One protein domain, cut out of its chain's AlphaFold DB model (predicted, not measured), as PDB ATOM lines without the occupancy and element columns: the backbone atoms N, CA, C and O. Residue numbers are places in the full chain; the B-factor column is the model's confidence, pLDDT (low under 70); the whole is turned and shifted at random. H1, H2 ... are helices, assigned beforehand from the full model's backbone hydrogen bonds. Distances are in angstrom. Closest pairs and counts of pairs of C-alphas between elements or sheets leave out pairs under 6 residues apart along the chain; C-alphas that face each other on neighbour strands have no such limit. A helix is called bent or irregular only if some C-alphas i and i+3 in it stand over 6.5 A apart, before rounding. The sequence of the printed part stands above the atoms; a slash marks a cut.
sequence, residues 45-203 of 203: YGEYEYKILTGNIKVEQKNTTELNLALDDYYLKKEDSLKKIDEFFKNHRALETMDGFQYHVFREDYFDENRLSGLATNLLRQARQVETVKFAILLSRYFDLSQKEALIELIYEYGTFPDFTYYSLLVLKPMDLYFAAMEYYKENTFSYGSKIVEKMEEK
ATOM      1  N   TYR A  45     141.334 114.679  53.981       86.19
ATOM      2  CA  TYR A  45     142.557 113.870  53.856       86.19
ATOM      3  C   TYR A  45     142.482 112.872  52.692       86.19
ATOM      4  O   TYR A  45     141.600 112.007  52.698       86.19
ATOM      5  N   GLY A  46     143.410 112.975  51.733       89.75
ATOM      6  CA  GLY A  46     143.490 112.152  50.518       89.75
ATOM      7  C   GLY A  46     142.421 112.429  49.446       89.75
ATOM      8  O   GLY A  46     142.382 111.747  48.420       89.75
ATOM      9  N   GLU A  47     141.518 113.396  49.639       92.44
ATOM     10  CA  GLU A  47     140.414 113.644  48.700       92.44
ATOM     11  C   GLU A  47     140.914 114.098  47.322       92.44
ATOM     12  O   GLU A  47     140.359 113.704  46.290       92.44
ATOM     13  N   TYR A  48     141.964 114.919  47.287       91.44
ATOM     14  CA  TYR A  48     142.555 115.386  46.034       91.44
ATOM     15  C   TYR A  48     143.110 114.224  45.205       91.44
ATOM     16  O   TYR A  48     142.780 114.086  44.024       91.44
ATOM     17  N   GLU A  49     143.896 113.351  45.831       94.25
ATOM     18  CA  GLU A  49     144.469 112.154  45.222       94.25
ATOM     19  C   GLU A  49     143.374 111.217  44.712       94.25
ATOM     20  O   GLU A  49     143.446 110.726  43.584       94.25
ATOM     21  N   TYR A  50     142.307 111.027  45.491       95.50
ATOM     22  CA  TYR A  50     141.161 110.230  45.066       95.50
ATOM     23  C   TYR A  50     140.454 110.829  43.840       95.50
ATOM     24  O   TYR A  50     140.092 110.109  42.902       95.50
ATOM     25  N   LYS A  51     140.279 112.157  43.795       94.56
ATOM     26  CA  LYS A  51     139.697 112.858  42.638       94.56
ATOM     27  C   LYS A  51     140.573 112.752  41.389       94.56
ATOM     28  O   LYS A  51     140.028 112.619  40.294       94.56
ATOM     29  N   ILE A  52     141.898 112.748  41.525       93.62
ATOM     30  CA  ILE A  52     142.810 112.451  40.410       93.62
ATOM     31  C   ILE A  52     142.638 111.003  39.957       93.62
ATOM     32  O   ILE A  52     142.432 110.739  38.773       93.62
ATOM     33  N   LEU A  53     142.684 110.056  40.896       95.12
ATOM     34  CA  LEU A  53     142.616 108.625  40.608       95.12
ATOM     35  C   LEU A  53     141.327 108.239  39.864       95.12
ATOM     36  O   LEU A  53     141.350 107.380  38.975       95.12
ATOM     37  N   THR A  54     140.220 108.897  40.200       95.50
ATOM     38  CA  THR A  54     138.899 108.715  39.576       95.50
ATOM     39  C   THR A  54     138.692 109.534  38.298       95.50
ATOM     40  O   THR A  54     137.679 109.352  37.629       95.50
ATOM     41  N   GLY A  55     139.645 110.388  37.916       93.06
ATOM     42  CA  GLY A  55     139.568 111.215  36.706       93.06
ATOM     43  C   GLY A  55     138.697 112.467  36.839       93.06
ATOM     44  O   GLY A  55     138.436 113.134  35.839       93.06
ATOM     45  N   ASN A  56     138.272 112.812  38.057       93.12
ATOM     46  CA  ASN A  56     137.471 114.003  38.347       93.12
ATOM     47  C   ASN A  56     138.303 115.295  38.329       93.12
ATOM     48  O   ASN A  56     137.754 116.377  38.133       93.12
ATOM     49  N   ILE A  57     139.617 115.192  38.542       91.75
ATOM     50  CA  ILE A  57     140.580 116.294  38.432       91.75
ATOM     51  C   ILE A  57     141.720 115.859  37.510       91.75
ATOM     52  O   ILE A  57     142.157 114.709  37.541       91.75
ATOM     53  N   LYS A  58     142.217 116.798  36.704       90.12
ATOM     54  CA  LYS A  58     143.456 116.642  35.939       90.12
ATOM     55  C   LYS A  58     144.571 117.430  36.613       90.12
ATOM     56  O   LYS A  58     144.335 118.533  37.096       90.12
ATOM     57  N   VAL A  59     145.771 116.859  36.626       90.50
ATOM     58  CA  VAL A  59     146.973 117.539  37.116       90.50
ATOM     59  C   VAL A  59     147.423 118.551  36.069       90.50
ATOM     60  O   VAL A  59     147.602 118.201  34.902       90.50
ATOM     61  N   GLU A  60     147.600 119.800  36.486       90.00
ATOM     62  CA  GLU A  60     148.152 120.863  35.647       90.00
ATOM     63  C   GLU A  60     149.613 121.101  36.014       90.00
ATOM     64  O   GLU A  60     149.927 121.364  37.173       90.00
ATOM     65  N   GLN A  61     150.506 121.047  35.028       91.12
ATOM     66  CA  GLN A  61     151.928 121.282  35.267       91.12
ATOM     67  C   GLN A  61     152.191 122.734  35.686       91.12
ATOM     68  O   GLN A  61     151.624 123.679  35.123       91.12
ATOM     69  N   LYS A  62     153.082 122.912  36.662       90.56
ATOM     70  CA  LYS A  62     153.524 124.219  37.161       90.56
ATOM     71  C   LYS A  62     154.990 124.469  36.829       90.56
ATOM     72  O   LYS A  62     155.739 123.579  36.443       90.56
ATOM     73  N   ASN A  63     155.389 125.731  36.958       89.94
ATOM     74  CA  ASN A  63     156.779 126.129  36.791       89.94
ATOM     75  C   ASN A  63     157.640 125.498  37.903       89.94
ATOM     76  O   ASN A  63     157.330 125.654  39.081       89.94
ATOM     77  N   THR A  64     158.722 124.816  37.521       94.50
ATOM     78  CA  THR A  64     159.639 124.137  38.448       94.50
ATOM     79  C   THR A  64     161.026 124.771  38.510       94.50
ATOM     80  O   THR A  64     161.935 124.170  39.069       94.50
ATOM     81  N   THR A  65     161.236 125.971  37.962       93.75
ATOM     82  CA  THR A  65     162.559 126.617  37.916       93.75
ATOM     83  C   THR A  65     163.187 126.740  39.305       93.75
ATOM     84  O   THR A  65     164.357 126.413  39.475       93.75
ATOM     85  N   GLU A  66     162.425 127.170  40.313       94.81
ATOM     86  CA  GLU A  66     162.937 127.302  41.686       94.81
ATOM     87  C   GLU A  66     163.268 125.946  42.319       94.81
ATOM     88  O   GLU A  66     164.305 125.809  42.970       94.81
ATOM     89  N   LEU A  67     162.428 124.934  42.077       95.69
ATOM     90  CA  LEU A  67     162.689 123.560  42.503       95.69
ATOM     91  C   LEU A  67     163.978 123.030  41.866       95.69
ATOM     92  O   LEU A  67     164.832 122.502  42.569       95.69
ATOM     93  N   ASN A  68     164.149 123.224  40.560       93.00
ATOM     94  CA  ASN A  68     165.322 122.784  39.809       93.00
ATOM     95  C   ASN A  68     166.610 123.416  40.354       93.00
ATOM     96  O   ASN A  68     167.571 122.706  40.631       93.00
ATOM     97  N   LEU A  69     166.602 124.723  40.633       93.31
ATOM     98  CA  LEU A  69     167.741 125.399  41.266       93.31
ATOM     99  C   LEU A  69     168.042 124.852  42.672       93.31
ATOM    100  O   LEU A  69     169.203 124.729  43.063       93.31
ATOM    101  N   ALA A  70     167.009 124.522  43.451       94.62
ATOM    102  CA  ALA A  70     167.184 123.926  44.773       94.62
ATOM    103  C   ALA A  70     167.743 122.493  44.697       94.62
ATOM    104  O   ALA A  70     168.541 122.091  45.550       94.62
ATOM    105  N   LEU A  71     167.367 121.739  43.660       92.38
ATOM    106  CA  LEU A  71     167.941 120.434  43.350       92.38
ATOM    107  C   LEU A  71     169.411 120.571  42.957       92.38
ATOM    108  O   LEU A  71     170.243 119.873  43.527       92.38
ATOM    109  N   ASP A  72     169.766 121.511  42.085       91.06
ATOM    110  CA  ASP A  72     171.165 121.764  41.719       91.06
ATOM    111  C   ASP A  72     172.006 122.115  42.951       91.06
ATOM    112  O   ASP A  72     173.099 121.583  43.152       91.06
ATOM    113  N   ASP A  73     171.467 122.942  43.848       93.19
ATOM    114  CA  ASP A  73     172.095 123.259  45.129       93.19
ATOM    115  C   ASP A  73     172.331 122.003  45.988       93.19
ATOM    116  O   ASP A  73     173.384 121.884  46.622       93.19
ATOM    117  N   TYR A  74     171.401 121.042  45.984       91.94
ATOM    118  CA  TYR A  74     171.592 119.742  46.632       91.94
ATOM    119  C   TYR A  74     172.704 118.935  45.947       91.94
ATOM    120  O   TYR A  74     173.596 118.391  46.612       91.94
ATOM    121  N   TYR A  75     172.722 118.911  44.610       89.00
ATOM    122  CA  TYR A  75     173.768 118.239  43.838       89.00
ATOM    123  C   TYR A  75     175.153 118.910  43.990       89.00
ATOM    124  O   TYR A  75     176.193 118.264  43.835       89.00
ATOM    125  N   LEU A  76     175.195 120.166  44.418       90.38
ATOM    126  CA  LEU A  76     176.416 120.896  44.762       90.38
ATOM    127  C   LEU A  76     176.723 120.895  46.270       90.38
ATOM    128  O   LEU A  76     177.667 121.556  46.697       90.38
ATOM    129  N   LYS A  77     175.966 120.133  47.076       90.00
ATOM    130  CA  LYS A  77     176.123 120.004  48.538       90.00
ATOM    131  C   LYS A  77     176.033 121.341  49.289       90.00
ATOM    132  O   LYS A  77     176.738 121.546  50.276       90.00
ATOM    133  N   LYS A  78     175.168 122.255  48.846       92.19
ATOM    134  CA  LYS A  78     174.902 123.507  49.566       92.19
ATOM    135  C   LYS A  78     173.977 123.250  50.760       92.19
ATOM    136  O   LYS A  78     172.973 122.545  50.630       92.19
ATOM    137  N   GLU A  79     174.313 123.848  51.904       84.75
ATOM    138  CA  GLU A  79     173.711 123.551  53.218       84.75
ATOM    139  C   GLU A  79     172.186 123.777  53.275       84.75
ATOM    140  O   GLU A  79     171.480 123.005  53.916       84.75
ATOM    141  N   ASP A  80     171.653 124.757  52.538       91.62
ATOM    142  CA  ASP A  80     170.230 125.140  52.596       91.62
ATOM    143  C   ASP A  80     169.336 124.486  51.525       91.62
ATOM    144  O   ASP A  80     168.157 124.825  51.404       91.62
ATOM    145  N   SER A  81     169.868 123.568  50.719       93.88
ATOM    146  CA  SER A  81     169.145 122.984  49.576       93.88
ATOM    147  C   SER A  81     167.828 122.302  49.972       93.88
ATOM    148  O   SER A  81     166.781 122.610  49.407       93.88
ATOM    149  N   LEU A  82     167.844 121.455  51.007       94.44
ATOM    150  CA  LEU A  82     166.642 120.766  51.502       94.44
ATOM    151  C   LEU A  82     165.567 121.746  51.990       94.44
ATOM    152  O   LEU A  82     164.382 121.545  51.740       94.44
ATOM    153  N   LYS A  83     165.984 122.836  52.644       94.00
ATOM    154  CA  LYS A  83     165.070 123.883  53.108       94.00
ATOM    155  C   LYS A  83     164.419 124.608  51.933       94.00
ATOM    156  O   LYS A  83     163.230 124.887  51.992       94.00
ATOM    157  N   LYS A  84     165.169 124.900  50.867       96.06
ATOM    158  CA  LYS A  84     164.624 125.531  49.653       96.06
ATOM    159  C   LYS A  84     163.601 124.638  48.952       96.06
ATOM    160  O   LYS A  84     162.572 125.144  48.522       96.06
ATOM    161  N   ILE A  85     163.866 123.330  48.885       96.31
ATOM    162  CA  ILE A  85     162.907 122.349  48.358       96.31
ATOM    163  C   ILE A  85     161.622 122.378  49.196       96.31
ATOM    164  O   ILE A  85     160.534 122.491  48.644       96.31
ATOM    165  N   ASP A  86     161.743 122.337  50.524       93.69
ATOM    166  CA  ASP A  86     160.580 122.343  51.414       93.69
ATOM    167  C   ASP A  86     159.782 123.662  51.340       93.69
ATOM    168  O   ASP A  86     158.558 123.649  51.281       93.69
ATOM    169  N   GLU A  87     160.458 124.811  51.255       93.19
ATOM    170  CA  GLU A  87     159.818 126.122  51.067       93.19
ATOM    171  C   GLU A  87     159.054 126.225  49.739       93.19
ATOM    172  O   GLU A  87     157.953 126.775  49.709       93.19
ATOM    173  N   PHE A  88     159.599 125.667  48.654       94.81
ATOM    174  CA  PHE A  88     158.925 125.629  47.355       94.81
ATOM    175  C   PHE A  88     157.572 124.902  47.445       94.81
ATOM    176  O   PHE A  88     156.561 125.384  46.923       94.81
ATOM    177  N   PHE A  89     157.528 123.789  48.179       93.38
ATOM    178  CA  PHE A  89     156.335 122.960  48.351       93.38
ATOM    179  C   PHE A  89     155.269 123.540  49.287       93.38
ATOM    180  O   PHE A  89     154.192 122.963  49.402       93.38
ATOM    181  N   LYS A  90     155.485 124.721  49.879       89.50
ATOM    182  CA  LYS A  90     154.411 125.450  50.580       89.50
ATOM    183  C   LYS A  90     153.283 125.895  49.652       89.50
ATOM    184  O   LYS A  90     152.158 126.077  50.098       89.50
ATOM    185  N   ASN A  91     153.594 126.128  48.375       88.31
ATOM    186  CA  ASN A  91     152.652 126.710  47.413       88.31
ATOM    187  C   ASN A  91     152.490 125.875  46.134       88.31
ATOM    188  O   ASN A  91     151.840 126.326  45.193       88.31
ATOM    189  N   HIS A  92     153.083 124.682  46.083       91.38
ATOM    190  CA  HIS A  92     153.084 123.820  44.903       91.38
ATOM    191  C   HIS A  92     152.765 122.390  45.309       91.38
ATOM    192  O   HIS A  92     153.225 121.933  46.353       91.38
ATOM    193  N   ARG A  93     152.020 121.668  44.471       92.00
ATOM    194  CA  ARG A  93     151.762 120.244  44.695       92.00
ATOM    195  C   ARG A  93     152.835 119.393  44.028       92.00
ATOM    196  O   ARG A  93     153.261 119.691  42.917       92.00
ATOM    197  N   ALA A  94     153.209 118.282  44.648       95.19
ATOM    198  CA  ALA A  94     154.220 117.361  44.137       95.19
ATOM    199  C   ALA A  94     153.886 116.811  42.743       95.19
ATOM    200  O   ALA A  94     154.750 116.744  41.877       95.19
ATOM    201  N   LEU A  95     152.623 116.445  42.491       94.31
ATOM    202  CA  LEU A  95     152.224 115.916  41.179       94.31
ATOM    203  C   LEU A  95     152.370 116.935  40.048       94.31
ATOM    204  O   LEU A  95     152.631 116.542  38.915       94.31
ATOM    205  N   GLU A  96     152.215 118.221  40.353       93.62
ATOM    206  CA  GLU A  96     152.271 119.312  39.377       93.62
ATOM    207  C   GLU A  96     153.707 119.653  38.943       93.62
ATOM    208  O   GLU A  96     153.903 120.530  38.101       93.62
ATOM    209  N   THR A  97     154.715 119.011  39.544       94.50
ATOM    210  CA  THR A  97     156.133 119.347  39.353       94.50
ATOM    211  C   THR A  97     156.945 118.193  38.766       94.50
ATOM    212  O   THR A  97     158.097 118.390  38.379       94.50
ATOM    213  N   MET A  98     156.361 116.995  38.653       93.38
ATOM    214  CA  MET A  98     157.092 115.789  38.254       93.38
ATOM    215  C   MET A  98     157.632 115.844  36.824       93.38
ATOM    216  O   MET A  98     158.755 115.395  36.608       93.38
ATOM    217  N   ASP A  99     156.890 116.416  35.872       89.31
ATOM    218  CA  ASP A  99     157.351 116.511  34.478       89.31
ATOM    219  C   ASP A  99     158.536 117.483  34.365       89.31
ATOM    220  O   ASP A  99     159.532 117.202  33.696       89.31
ATOM    221  N   GLY A 100     158.454 118.619  35.069       88.06
ATOM    222  CA  GLY A 100     159.525 119.617  35.119       88.06
ATOM    223  C   GLY A 100     160.783 119.092  35.810       88.06
ATOM    224  O   GLY A 100     161.890 119.292  35.307       88.06
ATOM    225  N   PHE A 101     160.612 118.350  36.909       89.75
ATOM    226  CA  PHE A 101     161.688 117.609  37.568       89.75
ATOM    227  C   PHE A 101     162.342 116.605  36.614       89.75
ATOM    228  O   PHE A 101     163.563 116.597  36.467       89.75
ATOM    229  N   GLN A 102     161.531 115.772  35.956       88.38
ATOM    230  CA  GLN A 102     162.003 114.716  35.068       88.38
ATOM    231  C   GLN A 102     162.847 115.296  33.931       88.38
ATOM    232  O   GLN A 102     163.936 114.806  33.640       88.38
ATOM    233  N   TYR A 103     162.351 116.367  33.311       86.62
ATOM    234  CA  TYR A 103     163.056 117.065  32.248       86.62
ATOM    235  C   TYR A 103     164.386 117.663  32.718       86.62
ATOM    236  O   TYR A 103     165.362 117.620  31.976       86.62
ATOM    237  N   HIS A 104     164.432 118.216  33.931       87.06
ATOM    238  CA  HIS A 104     165.652 118.785  34.503       87.06
ATOM    239  C   HIS A 104     166.689 117.702  34.785       87.06
ATOM    240  O   HIS A 104     167.785 117.722  34.237       87.06
ATOM    241  N   VAL A 105     166.314 116.699  35.576       80.94
ATOM    242  CA  VAL A 105     167.250 115.696  36.089       80.94
ATOM    243  C   VAL A 105     167.820 114.798  34.995       80.94
ATOM    244  O   VAL A 105     168.996 114.458  35.062       80.94
ATOM    245  N   PHE A 106     167.040 114.444  33.972       80.00
ATOM    246  CA  PHE A 106     167.541 113.612  32.871       80.00
ATOM    247  C   PHE A 106     168.302 114.383  31.788       80.00
ATOM    248  O   PHE A 106     168.894 113.759  30.910       80.00
ATOM    249  N   ARG A 107     168.282 115.721  31.817       80.31
ATOM    250  CA  ARG A 107     169.114 116.542  30.927       80.31
ATOM    251  C   ARG A 107     170.501 116.811  31.482       80.31
ATOM    252  O   ARG A 107     171.391 117.127  30.700       80.31
ATOM    253  N   GLU A 108     170.666 116.727  32.792       71.62
ATOM    254  CA  GLU A 108     171.952 116.925  33.438       71.62
ATOM    255  C   GLU A 108     172.814 115.663  33.295       71.62
ATOM    256  O   GLU A 108     172.398 114.563  33.663       71.62
ATOM    257  N   ASP A 109     174.056 115.822  32.831       63.84
ATOM    258  CA  ASP A 109     175.033 114.729  32.654       63.84
ATOM    259  C   ASP A 109     175.461 114.059  33.982       63.84
ATOM    260  O   ASP A 109     176.277 113.136  33.997       63.84
ATOM    261  N   TYR A 110     174.932 114.524  35.117       64.31
ATOM    262  CA  TYR A 110     175.321 114.118  36.470       64.31
ATOM    263  C   TYR A 110     174.220 113.376  37.235       64.31
ATOM    264  O   TYR A 110     174.291 113.300  38.467       64.31
ATOM    265  N   PHE A 111     173.201 112.853  36.544       79.44
ATOM    266  CA  PHE A 111     172.213 111.988  37.184       79.44
ATOM    267  C   PHE A 111     172.901 110.828  37.917       79.44
ATOM    268  O   PHE A 111     173.687 110.077  37.340       79.44
ATOM    269  N   ASP A 112     172.592 110.691  39.204       87.00
ATOM    270  CA  ASP A 112     173.149 109.659  40.070       87.00
ATOM    271  C   ASP A 112     172.033 109.125  40.972       87.00
ATOM    272  O   ASP A 112     171.523 109.826  41.855       87.00
ATOM    273  N   GLU A 113     171.664 107.864  40.756       87.88
ATOM    274  CA  GLU A 113     170.621 107.176  41.515       87.88
ATOM    275  C   GLU A 113     170.901 107.140  43.022       87.88
ATOM    276  O   GLU A 113     169.985 107.290  43.834       87.88
ATOM    277  N   ASN A 114     172.163 106.990  43.436       90.44
ATOM    278  CA  ASN A 114     172.508 106.979  44.855       90.44
ATOM    279  C   ASN A 114     172.262 108.349  45.475       90.44
ATOM    280  O   ASN A 114     171.707 108.434  46.573       90.44
ATOM    281  N   ARG A 115     172.603 109.422  44.762       90.88
ATOM    282  CA  ARG A 115     172.320 110.789  45.211       90.88
ATOM    283  C   ARG A 115     170.826 111.069  45.258       90.88
ATOM    284  O   ARG A 115     170.370 111.660  46.236       90.88
ATOM    285  N   LEU A 116     170.068 110.610  44.264       92.44
ATOM    286  CA  LEU A 116     168.618 110.772  44.252       92.44
ATOM    287  C   LEU A 116     167.948 109.989  45.394       92.44
ATOM    288  O   LEU A 116     167.089 110.532  46.086       92.44
ATOM    289  N   SER A 117     168.397 108.761  45.665       94.56
ATOM    290  CA  SER A 117     167.911 107.967  46.804       94.56
ATOM    291  C   SER A 117     168.249 108.617  48.154       94.56
ATOM    292  O   SER A 117     167.427 108.628  49.077       94.56
ATOM    293  N   GLY A 118     169.429 109.238  48.262       94.00
ATOM    294  CA  GLY A 118     169.826 110.037  49.419       94.00
ATOM    295  C   GLY A 118     168.951 111.279  49.602       94.00
ATOM    296  O   GLY A 118     168.569 111.593  50.731       94.00
ATOM    297  N   LEU A 119     168.585 111.959  48.510       94.94
ATOM    298  CA  LEU A 119     167.659 113.091  48.539       94.94
ATOM    299  C   LEU A 119     166.285 112.656  49.047       94.94
ATOM    300  O   LEU A 119     165.797 113.236  50.015       94.94
ATOM    301  N   ALA A 120     165.699 111.617  48.446       96.50
ATOM    302  CA  ALA A 120     164.398 111.080  48.842       96.50
ATOM    303  C   ALA A 120     164.374 110.730  50.339       96.50
ATOM    304  O   ALA A 120     163.512 111.197  51.079       96.50
ATOM    305  N   THR A 121     165.393 110.010  50.817       95.38
ATOM    306  CA  THR A 121     165.513 109.627  52.233       95.38
ATOM    307  C   THR A 121     165.599 110.843  53.160       95.38
ATOM    308  O   THR A 121     164.949 110.883  54.208       95.38
ATOM    309  N   ASN A 122     166.398 111.850  52.795       94.75
ATOM    310  CA  ASN A 122     166.547 113.060  53.601       94.75
ATOM    311  C   ASN A 122     165.252 113.868  53.664       94.75
ATOM    312  O   ASN A 122     164.882 114.319  54.747       94.75
ATOM    313  N   LEU A 123     164.567 114.027  52.530       96.00
ATOM    314  CA  LEU A 123     163.298 114.738  52.466       96.00
ATOM    315  C   LEU A 123     162.230 114.024  53.293       96.00
ATOM    316  O   LEU A 123     161.612 114.675  54.123       96.00
ATOM    317  N   LEU A 124     162.081 112.701  53.185       95.00
ATOM    318  CA  LEU A 124     161.128 111.960  54.021       95.00
ATOM    319  C   LEU A 124     161.377 112.192  55.518       95.00
ATOM    320  O   LEU A 124     160.454 112.473  56.266       95.00
ATOM    321  N   ARG A 125     162.632 112.165  55.973       91.81
ATOM    322  CA  ARG A 125     162.937 112.323  57.407       91.81
ATOM    323  C   ARG A 125     162.793 113.756  57.926       91.81
ATOM    324  O   ARG A 125     162.545 113.954  59.118       91.81
ATOM    325  N   GLN A 126     163.017 114.754  57.072       91.19
ATOM    326  CA  GLN A 126     163.229 116.145  57.497       91.19
ATOM    327  C   GLN A 126     162.174 117.130  56.984       91.19
ATOM    328  O   GLN A 126     162.133 118.258  57.477       91.19
ATOM    329  N   ALA A 127     161.333 116.724  56.031       91.75
ATOM    330  CA  ALA A 127     160.299 117.567  55.443       91.75
ATOM    331  C   ALA A 127     159.361 118.148  56.498       91.75
ATOM    332  O   ALA A 127     158.988 117.482  57.470       91.75
ATOM    333  N   ARG A 128     158.951 119.395  56.265       89.88
ATOM    334  CA  ARG A 128     157.923 120.077  57.054       89.88
ATOM    335  C   ARG A 128     156.661 120.317  56.229       89.88
ATOM    336  O   ARG A 128     155.631 120.601  56.824       89.88
ATOM    337  N   GLN A 129     156.721 120.179  54.898       89.94
ATOM    338  CA  GLN A 129     155.541 120.208  54.028       89.94
ATOM    339  C   GLN A 129     155.140 118.812  53.553       89.94
ATOM    340  O   GLN A 129     155.976 117.986  53.180       89.94
ATOM    341  N   VAL A 130     153.829 118.571  53.512       91.06
ATOM    342  CA  VAL A 130     153.224 117.321  53.026       91.06
ATOM    343  C   VAL A 130     153.614 117.067  51.576       91.06
ATOM    344  O   VAL A 130     153.976 115.952  51.204       91.06
ATOM    345  N   GLU A 131     153.616 118.117  50.761       93.94
ATOM    346  CA  GLU A 131     154.000 118.024  49.357       93.94
ATOM    347  C   GLU A 131     155.485 117.683  49.178       93.94
ATOM    348  O   GLU A 131     155.825 116.929  48.270       93.94
ATOM    349  N   THR A 132     156.364 118.093  50.097       95.69
ATOM    350  CA  THR A 132     157.768 117.655  50.094       95.69
ATOM    351  C   THR A 132     157.890 116.147  50.303       95.69
ATOM    352  O   THR A 132     158.679 115.490  49.626       95.69
ATOM    353  N   VAL A 133     157.096 115.577  51.217       95.94
ATOM    354  CA  VAL A 133     157.059 114.125  51.452       95.94
ATOM    355  C   VAL A 133     156.531 113.401  50.215       95.94
ATOM    356  O   VAL A 133     157.171 112.466  49.743       95.94
ATOM    357  N   LYS A 134     155.408 113.851  49.639       96.94
ATOM    358  CA  LYS A 134     154.838 113.265  48.412       96.94
ATOM    359  C   LYS A 134     155.841 113.283  47.263       96.94
ATOM    360  O   LYS A 134     156.021 112.271  46.587       96.94
ATOM    361  N   PHE A 135     156.526 114.410  47.077       97.50
ATOM    362  CA  PHE A 135     157.595 114.539  46.096       97.50
ATOM    363  C   PHE A 135     158.704 113.520  46.362       97.50
ATOM    364  O   PHE A 135     159.063 112.773  45.459       97.50
ATOM    365  N   ALA A 136     159.177 113.407  47.605       97.50
ATOM    366  CA  ALA A 136     160.206 112.444  47.985       97.50
ATOM    367  C   ALA A 136     159.803 110.981  47.721       97.50
ATOM    368  O   ALA A 136     160.628 110.211  47.232       97.50
ATOM    369  N   ILE A 137     158.542 110.605  47.973       98.19
ATOM    370  CA  ILE A 137     158.017 109.280  47.604       98.19
ATOM    371  C   ILE A 137     158.111 109.099  46.085       98.19
ATOM    372  O   ILE A 137     158.696 108.121  45.623       98.19
ATOM    373  N   LEU A 138     157.617 110.065  45.302       97.31
ATOM    374  CA  LEU A 138     157.617 110.017  43.835       97.31
ATOM    375  C   LEU A 138     159.017 109.942  43.216       97.31
ATOM    376  O   LEU A 138     159.165 109.316  42.165       97.31
ATOM    377  N   LEU A 139     160.037 110.528  43.853       95.69
ATOM    378  CA  LEU A 139     161.432 110.404  43.409       95.69
ATOM    379  C   LEU A 139     161.888 108.942  43.327       95.69
ATOM    380  O   LEU A 139     162.725 108.609  42.490       95.69
ATOM    381  N   SER A 140     161.300 108.066  44.143       95.00
ATOM    382  CA  SER A 140     161.634 106.638  44.195       95.00
ATOM    383  C   SER A 140     161.282 105.865  42.929       95.00
ATOM    384  O   SER A 140     161.697 104.726  42.770       95.00
ATOM    385  N   ARG A 141     160.563 106.487  41.988       93.00
ATOM    386  CA  ARG A 141     160.273 105.914  40.665       93.00
ATOM    387  C   ARG A 141     161.466 105.942  39.710       93.00
ATOM    388  O   ARG A 141     161.374 105.363  38.633       93.00
ATOM    389  N   TYR A 142     162.534 106.654  40.062       91.69
ATOM    390  CA  TYR A 142     163.667 106.917  39.170       91.69
ATOM    391  C   TYR A 142     164.965 106.239  39.614       91.69
ATOM    392  O   TYR A 142     166.023 106.573  39.098       91.69
ATOM    393  N   PHE A 143     164.912 105.316  40.566       91.75
ATOM    394  CA  PHE A 143     166.046 104.475  40.951       91.75
ATOM    395  C   PHE A 143     165.542 103.105  41.401       91.75
ATOM    396  O   PHE A 143     164.350 102.940  41.671       91.75
ATOM    397  N   ASP A 144     166.439 102.124  41.505       91.75
ATOM    398  CA  ASP A 144     166.073 100.796  42.002       91.75
ATOM    399  C   ASP A 144     165.737 100.831  43.505       91.75
ATOM    400  O   ASP A 144     166.612 100.823  44.380       91.75
ATOM    401  N   LEU A 145     164.437 100.894  43.804       93.06
ATOM    402  CA  LEU A 145     163.906 100.899  45.162       93.06
ATOM    403  C   LEU A 145     164.096  99.541  45.860       93.06
ATOM    404  O   LEU A 145     164.176  99.519  47.088       93.06
ATOM    405  N   SER A 146     164.238  98.425  45.127       90.06
ATOM    406  CA  SER A 146     164.314  97.078  45.717       90.06
ATOM    407  C   SER A 146     165.546  96.882  46.605       90.06
ATOM    408  O   SER A 146     165.548  96.018  47.474       90.06
ATOM    409  N   GLN A 147     166.589  97.686  46.397       88.38
ATOM    410  CA  GLN A 147     167.841  97.647  47.159       88.38
ATOM    411  C   GLN A 147     167.857  98.637  48.338       88.38
ATOM    412  O   GLN A 147     168.909  98.888  48.928       88.38
ATOM    413  N   LYS A 148     166.722  99.276  48.654       93.00
ATOM    414  CA  LYS A 148     166.637 100.395  49.608       93.00
ATOM    415  C   LYS A 148     165.606 100.115  50.707       93.00
ATOM    416  O   LYS A 148     164.672 100.889  50.891       93.00
ATOM    417  N   GLU A 149     165.805  99.043  51.473       91.75
ATOM    418  CA  GLU A 149     164.891  98.580  52.540       91.75
ATOM    419  C   GLU A 149     164.417  99.700  53.477       91.75
ATOM    420  O   GLU A 149     163.221  99.925  53.614       91.75
ATOM    421  N   ALA A 150     165.337 100.496  54.031       90.25
ATOM    422  CA  ALA A 150     164.977 101.591  54.937       90.25
ATOM    423  C   ALA A 150     164.103 102.681  54.282       90.25
ATOM    424  O   ALA A 150     163.370 103.391  54.968       90.25
ATOM    425  N   LEU A 151     164.206 102.862  52.963       94.88
ATOM    426  CA  LEU A 151     163.358 103.794  52.224       94.88
ATOM    427  C   LEU A 151     161.984 103.179  51.946       94.88
ATOM    428  O   LEU A 151     160.979 103.876  52.078       94.88
ATOM    429  N   ILE A 152     161.940 101.886  51.613       95.50
ATOM    430  CA  ILE A 152     160.691 101.126  51.490       95.50
ATOM    431  C   ILE A 152     159.908 101.205  52.798       95.50
ATOM    432  O   ILE A 152     158.732 101.538  52.761       95.50
ATOM    433  N   GLU A 153     160.551 100.967  53.945       93.00
ATOM    434  CA  GLU A 153     159.917 101.051  55.268       93.00
ATOM    435  C   GLU A 153     159.290 102.425  55.516       93.00
ATOM    436  O   GLU A 153     158.135 102.508  55.931       93.00
ATOM    437  N   LEU A 154     160.012 103.507  55.198       93.88
ATOM    438  CA  LEU A 154     159.477 104.863  55.320       93.88
ATOM    439  C   LEU A 154     158.264 105.063  54.410       93.88
ATOM    440  O   LEU A 154     157.219 105.504  54.877       93.88
ATOM    441  N   ILE A 155     158.376 104.736  53.121       96.50
ATOM    442  CA  ILE A 155     157.265 104.850  52.161       96.50
ATOM    443  C   ILE A 155     156.060 104.036  52.645       96.50
ATOM    444  O   ILE A 155     154.920 104.505  52.568       96.50
ATOM    445  N   TYR A 156     156.323 102.848  53.188       94.25
ATOM    446  CA  TYR A 156     155.311 101.959  53.715       94.25
ATOM    447  C   TYR A 156     154.556 102.600  54.883       94.25
ATOM    448  O   TYR A 156     153.328 102.673  54.851       94.25
ATOM    449  N   GLU A 157     155.289 103.129  55.863       91.56
ATOM    450  CA  GLU A 157     154.756 103.859  57.016       91.56
ATOM    451  C   GLU A 157     153.925 105.073  56.581       91.56
ATOM    452  O   GLU A 157     152.763 105.205  56.974       91.56
ATOM    453  N   TYR A 158     154.479 105.913  55.698       93.94
ATOM    454  CA  TYR A 158     153.788 107.082  55.154       93.94
ATOM    455  C   TYR A 158     152.460 106.698  54.497       93.94
ATOM    456  O   TYR A 158     151.455 107.361  54.736       93.94
ATOM    457  N   GLY A 159     152.425 105.618  53.712       94.81
ATOM    458  CA  GLY A 159     151.230 105.198  52.975       94.81
ATOM    459  C   GLY A 159     150.015 104.839  53.840       94.81
ATOM    460  O   GLY A 159     148.900 104.823  53.321       94.81
ATOM    461  N   THR A 160     150.188 104.637  55.151       92.38
ATOM    462  CA  THR A 160     149.060 104.490  56.090       92.38
ATOM    463  C   THR A 160     148.266 105.783  56.274       92.38
ATOM    464  O   THR A 160     147.104 105.744  56.679       92.38
ATOM    465  N   PHE A 161     148.836 106.936  55.922       91.25
ATOM    466  CA  PHE A 161     148.165 108.226  56.011       91.25
ATOM    467  C   PHE A 161     147.551 108.607  54.656       91.25
ATOM    468  O   PHE A 161     148.230 108.491  53.631       91.25
ATOM    469  N   PRO A 162     146.299 109.103  54.627       91.94
ATOM    470  CA  PRO A 162     145.514 109.196  53.392       91.94
ATOM    471  C   PRO A 162     146.153 110.057  52.303       91.94
ATOM    472  O   PRO A 162     146.052 109.736  51.120       91.94
ATOM    473  N   ASP A 163     146.849 111.126  52.698       91.62
ATOM    474  CA  ASP A 163     147.530 112.023  51.765       91.62
ATOM    475  C   ASP A 163     148.694 111.336  51.040       91.62
ATOM    476  O   ASP A 163     149.059 111.743  49.941       91.62
ATOM    477  N   PHE A 164     149.278 110.280  51.605       95.00
ATOM    478  CA  PHE A 164     150.427 109.584  51.021       95.00
ATOM    479  C   PHE A 164     150.066 108.230  50.408       95.00
ATOM    480  O   PHE A 164     150.837 107.723  49.593       95.00
ATOM    481  N   THR A 165     148.901 107.658  50.738       96.38
ATOM    482  CA  THR A 165     148.469 106.320  50.292       96.38
ATOM    483  C   THR A 165     148.575 106.145  48.778       96.38
ATOM    484  O   THR A 165     149.180 105.181  48.310       96.38
ATOM    485  N   TYR A 166     148.056 107.100  47.999       96.94
ATOM    486  CA  TYR A 166     148.125 107.057  46.533       96.94
ATOM    487  C   TYR A 166     149.570 106.986  46.020       96.94
ATOM    488  O   TYR A 166     149.886 106.172  45.155       96.94
ATOM    489  N   TYR A 167     150.451 107.818  46.573       97.69
ATOM    490  CA  TYR A 167     151.849 107.918  46.157       97.69
ATOM    491  C   TYR A 167     152.639 106.672  46.536       97.69
ATOM    492  O   TYR A 167     153.375 106.151  45.703       97.69
ATOM    493  N   SER A 168     152.454 106.177  47.763       97.75
ATOM    494  CA  SER A 168     153.082 104.940  48.226       97.75
ATOM    495  C   SER A 168     152.695 103.767  47.326       97.75
ATOM    496  O   SER A 168     153.557 103.113  46.741       97.75
ATOM    497  N   LEU A 169     151.394 103.563  47.094       97.19
ATOM    498  CA  LEU A 169     150.919 102.498  46.213       97.19
ATOM    499  C   LEU A 169     151.429 102.651  44.778       97.19
ATOM    500  O   LEU A 169     151.767 101.655  44.147       97.19
ATOM    501  N   LEU A 170     151.522 103.879  44.259       95.50
ATOM    502  CA  LEU A 170     152.050 104.131  42.919       95.50
ATOM    503  C   LEU A 170     153.508 103.672  42.773       95.50
ATOM    504  O   LEU A 170     153.859 103.116  41.734       95.50
ATOM    505  N   VAL A 171     154.349 103.912  43.783       96.00
ATOM    506  CA  VAL A 171     155.775 103.547  43.727       96.00
ATOM    507  C   VAL A 171     156.041 102.099  44.121       96.00
ATOM    508  O   VAL A 171     157.004 101.519  43.634       96.00
ATOM    509  N   LEU A 172     155.174 101.503  44.943       95.19
ATOM    510  CA  LEU A 172     155.253 100.093  45.318       95.19
ATOM    511  C   LEU A 172     154.639  99.163  44.262       95.19
ATOM    512  O   LEU A 172     154.989  97.991  44.243       95.19
ATOM    513  N   LYS A 173     153.769  99.653  43.360       93.06
ATOM    514  CA  LYS A 173     153.101  98.842  42.314       93.06
ATOM    515  C   LYS A 173     154.038  97.961  41.474       93.06
ATOM    516  O   LYS A 173     153.657  96.829  41.189       93.06
ATOM    517  N   PRO A 174     155.234  98.419  41.063       90.12
ATOM    518  CA  PRO A 174     156.179  97.584  40.322       90.12
ATOM    519  C   PRO A 174     156.880  96.512  41.174       90.12
ATOM    520  O   PRO A 174     157.661  95.739  40.628       90.12
ATOM    521  N   MET A 175     156.662  96.494  42.492       88.38
ATOM    522  CA  MET A 175     157.337  95.618  43.449       88.38
ATOM    523  C   MET A 175     156.407  94.502  43.930       88.38
ATOM    524  O   MET A 175     155.195  94.689  44.044       88.38
ATOM    525  N   ASP A 176     156.991  93.383  44.361       85.31
ATOM    526  CA  ASP A 176     156.250  92.259  44.959       85.31
ATOM    527  C   ASP A 176     155.505  92.641  46.256       85.31
ATOM    528  O   ASP A 176     154.599  91.940  46.704       85.31
ATOM    529  N   LEU A 177     155.856  93.785  46.851       85.69
ATOM    530  CA  LEU A 177     155.247  94.323  48.067       85.69
ATOM    531  C   LEU A 177     153.902  95.023  47.833       85.69
ATOM    532  O   LEU A 177     153.222  95.345  48.804       85.69
ATOM    533  N   TYR A 178     153.502  95.269  46.582       92.38
ATOM    534  CA  TYR A 178     152.301  96.045  46.268       92.38
ATOM    535  C   TYR A 178     151.032  95.497  46.931       92.38
ATOM    536  O   TYR A 178     150.318  96.238  47.603       92.38
ATOM    537  N   PHE A 179     150.765  94.196  46.780       92.44
ATOM    538  CA  PHE A 179     149.555  93.575  47.326       92.44
ATOM    539  C   PHE A 179     149.558  93.559  48.857       92.44
ATOM    540  O   PHE A 179     148.551  93.908  49.465       92.44
ATOM    541  N   ALA A 180     150.706  93.257  49.471       93.19
ATOM    542  CA  ALA A 180     150.862  93.322  50.923       93.19
ATOM    543  C   ALA A 180     150.621  94.747  51.455       93.19
ATOM    544  O   ALA A 180     149.941  94.929  52.464       93.19
ATOM    545  N   ALA A 181     151.115  95.767  50.746       94.69
ATOM    546  CA  ALA A 181     150.863  97.163  51.087       94.69
ATOM    547  C   ALA A 181     149.381  97.531  50.968       94.69
ATOM    548  O   ALA A 181     148.856  98.197  51.855       94.69
ATOM    549  N   MET A 182     148.683  97.082  49.919       94.75
ATOM    550  CA  MET A 182     147.244  97.331  49.787       94.75
ATOM    551  C   MET A 182     146.446  96.710  50.932       94.75
ATOM    552  O   MET A 182     145.650  97.417  51.546       94.75
ATOM    553  N   GLU A 183     146.676  95.431  51.245       94.50
ATOM    554  CA  GLU A 183     145.999  94.744  52.355       94.50
ATOM    555  C   GLU A 183     146.213  95.496  53.669       94.50
ATOM    556  O   GLU A 183     145.259  95.846  54.362       94.50
ATOM    557  N   TYR A 184     147.463  95.849  53.961       95.00
ATOM    558  CA  TYR A 184     147.793  96.587  55.168       95.00
ATOM    559  C   TYR A 184     147.164  97.984  55.205       95.00
ATOM    560  O   TYR A 184     146.622  98.390  56.233       95.00
ATOM    561  N   TYR A 185     147.191  98.735  54.102       95.56
ATOM    562  CA  TYR A 185     146.602 100.075  54.052       95.56
ATOM    563  C   TYR A 185     145.092 100.049  54.179       95.56
ATOM    564  O   TYR A 185     144.546 100.919  54.850       95.56
ATOM    565  N   LYS A 186     144.423  99.044  53.615       93.38
ATOM    566  CA  LYS A 186     142.976  98.854  53.755       93.38
ATOM    567  C   LYS A 186     142.545  98.806  55.220       93.38
ATOM    568  O   LYS A 186     141.508  99.365  55.566       93.38
ATOM    569  N   GLU A 187     143.364  98.188  56.067       91.75
ATOM    570  CA  GLU A 187     143.113  98.040  57.502       91.75
ATOM    571  C   GLU A 187     143.608  99.224  58.347       91.75
ATOM    572  O   GLU A 187     143.083  99.456  59.434       91.75
ATOM    573  N   ASN A 188     144.619  99.967  57.878       90.94
ATOM    574  CA  ASN A 188     145.365 100.916  58.720       90.94
ATOM    575  C   ASN A 188     145.272 102.389  58.295       90.94
ATOM    576  O   ASN A 188     145.776 103.258  59.015       90.94
ATOM    577  N   THR A 189     144.638 102.683  57.158       90.81
ATOM    578  CA  THR A 189     144.354 104.052  56.714       90.81
ATOM    579  C   THR A 189     142.942 104.512  57.093       90.81
ATOM    580  O   THR A 189     142.165 103.774  57.692       90.81
ATOM    581  N   PHE A 190     142.606 105.764  56.784       88.25
ATOM    582  CA  PHE A 190     141.323 106.383  57.123       88.25
ATOM    583  C   PHE A 190     140.855 107.350  56.023       88.25
ATOM    584  O   PHE A 190     141.545 107.568  55.030       88.25
ATOM    585  N   SER A 191     139.676 107.962  56.182       89.25
ATOM    586  CA  SER A 191     139.151 108.970  55.240       89.25
ATOM    587  C   SER A 191     139.169 108.482  53.772       89.25
ATOM    588  O   SER A 191     138.659 107.401  53.474       89.25
ATOM    589  N   TYR A 192     139.733 109.252  52.831       93.06
ATOM    590  CA  TYR A 192     139.861 108.849  51.430       93.06
ATOM    591  C   TYR A 192     140.980 107.835  51.179       93.06
ATOM    592  O   TYR A 192     141.007 107.263  50.094       93.06
ATOM    593  N   GLY A 193     141.845 107.544  52.156       94.06
ATOM    594  CA  GLY A 193     142.889 106.529  52.025       94.06
ATOM    595  C   GLY A 193     142.301 105.166  51.656       94.06
ATOM    596  O   GLY A 193     142.728 104.557  50.680       94.06
ATOM    597  N   SER A 194     141.243 104.724  52.346       93.75
ATOM    598  CA  SER A 194     140.627 103.411  52.094       93.75
ATOM    599  C   SER A 194     139.986 103.365  50.707       93.75
ATOM    600  O   SER A 194     140.153 102.396  49.972       93.75
ATOM    601  N   LYS A 195     139.347 104.468  50.295       96.00
ATOM    602  CA  LYS A 195     138.766 104.615  48.950       96.00
ATOM    603  C   LYS A 195     139.836 104.599  47.856       96.00
ATOM    604  O   LYS A 195     139.589 104.104  46.759       96.00
ATOM    605  N   ILE A 196     141.017 105.157  48.128       97.38
ATOM    606  CA  ILE A 196     142.167 105.093  47.219       97.38
ATOM    607  C   ILE A 196     142.623 103.642  47.062       97.38
ATOM    608  O   ILE A 196     142.808 103.215  45.926       97.38
ATOM    609  N   VAL A 197     142.773 102.889  48.159       96.94
ATOM    610  CA  VAL A 197     143.164 101.467  48.111       96.94
ATOM    611  C   VAL A 197     142.163 100.664  47.277       96.94
ATOM    612  O   VAL A 197     142.562 100.030  46.304       96.94
ATOM    613  N   GLU A 198     140.867 100.770  47.583       95.38
ATOM    614  CA  GLU A 198     139.792 100.099  46.834       95.38
ATOM    615  C   GLU A 198     139.844 100.436  45.341       95.38
ATOM    616  O   GLU A 198     139.759  99.564  44.482       95.38
ATOM    617  N   LYS A 199     140.044 101.714  45.002       96.06
ATOM    618  CA  LYS A 199     140.077 102.129  43.599       96.06
ATOM    619  C   LYS A 199     141.352 101.699  42.869       96.06
ATOM    620  O   LYS A 199     141.327 101.552  41.647       96.06
ATOM    621  N   MET A 200     142.461 101.543  43.588       93.75
ATOM    622  CA  MET A 200     143.715 101.011  43.052       93.75
ATOM    623  C   MET A 200     143.627  99.495  42.818       93.75
ATOM    624  O   MET A 200     144.168  99.041  41.818       93.75
ATOM    625  N   GLU A 201     142.905  98.743  43.662       89.12
ATOM    626  CA  GLU A 201     142.618  97.306  43.467       89.12
ATOM    627  C   GLU A 201     141.886  97.034  42.137       89.12
ATOM    628  O   GLU A 201     142.127  96.020  41.486       89.12
ATOM    629  N   GLU A 202     141.015  97.948  41.706       88.69
ATOM    630  CA  GLU A 202     140.257  97.832  40.451       88.69
ATOM    631  C   GLU A 202     141.087  98.089  39.171       88.69
ATOM    632  O   GLU A 202     140.565  97.881  38.071       88.69
ATOM    633  N   LYS A 203     142.325  98.599  39.279       74.94
ATOM    634  CA  LYS A 203     143.143  99.095  38.151       74.94
ATOM    635  C   LYS A 203     144.421  98.299  37.891       74.94
ATOM    636  O   LYS A 203     144.634  97.934  36.718       74.94
TER     637      LYS A 203
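Overview. This is residues 45 to 203 of the 203 residues of an uncharacterized protein of Peptoniphilus sp. BV3C26 (UniProt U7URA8). This is a rounded body of helices, with H6 and H8 side by side in its middle and running the same way. At one end H9, H10 and H1 pack on H8; at the other end H4 packs on H6, and the hairpin of H2 and H3 lies near H5 and H6, while a long link, residues 54 to 64, runs between the two ends from H1 to H2. H5 folds back on H6 as its hairpin partner, and H7 packs on H8; H6 to H10 form an up-and-down bundle, each helix running against the one before it. The printed part has 159 residues with ten named helices, H1 to H10 in order, and no named strand, and the class is all helix. It is compact, with a radius of gyration of the C-alphas of 15.2 A and spans of 42 by 33 by 26 A.

Arrangement. H1, residues 47 to 53, touches H10, residues 192 to 201, at a shallow tilt of 14 degrees; their closest C-alphas, Glu 47 and Tyr 192, are 5.5 A apart. H1 also touches H8, residues 162 to 172, the hub with five helices touched; C-alphas 49 and 166 are closest at 6.4 A. H2, residues 65 to 75, and H3, residues 81 to 88, are a helical hairpin, closest at the C-alphas of Tyr 74 and Ser 81, 5.0 A. H4, residues 94 to 105, only just touches H2, with 3 pairs of C-alphas within 8 A, through its residues 101 to 104 alone; C-alphas 68 and 104 are closest at 6.7 A. With residues 94 to 98 alone H4 touches H6, residues 130 to 142, at a steep tilt of 43 degrees; the C-alphas of Ala 94 and Phe 135 are closest at 4.8 A. H5, residues 113 to 126, and H6 are a hairpin, opposite ways at a shallow tilt of 20 degrees, with C-alphas 120 and 136 closest at 4.5 A. H6 touches H8 at 7 degrees, the same way, closest at C-alphas 141 and 171, 5.9 A. H7, residues 149 to 159, and H8 are a hairpin at 38 degrees, only just steep; C-alphas 159 and 165 are closest at 4.0 A. H9, residues 178 to 188, forms hairpins with H8 and with H10, closest at C-alphas 172 and 178, 5.1 A, and 186 and 194, 5.4 A. H8 and H10 touch, with C-alphas 162 and 193 closest at 4.0 A. Among the pairs that are apart are H1 and H6, and H2 and H8. Every O i to N i+4 pair is within hydrogen-bond range in H1, H2, H3, H5, H7, H9 and H10; in H4 it is 5 of 8, in H6 6 of 9, in H8 5 of 7.

Along the chain. H1 begins at C-alpha 47, (140.414, 113.644, 48.700). H5, the longest helix by residues, measures 19.8 A from first to last C-alpha, and H6 measures 20.2 A; C-alpha 130, where H6 begins, is at (153.224, 117.321, 53.026). H2 and H7 each measure 15.2 A, H4 15.4 A, H8 15.6 A, H9 15.1 A and H10 14.3 A; H1 measures 9.8 A and H3 10.8 A. H4 and H8 are irregular: C-alphas 96 and 99 are 7.6 A apart, and C-alphas 163 and 166 are 7.2 A apart. H10 ends at C-alpha 201, (142.618, 97.306, 43.467).

Size, cuts and confidence. The two C-alphas farthest apart, those of Glu 79 and Glu 202, are separated by 44.1 A. The printed part has no cut and ends at Lys 203, the chain's last residue. The link from H1 to H2 is long, with 11 residues. The mean pLDDT of the printed part is 91.9, and residues 109 to 110 are under 70.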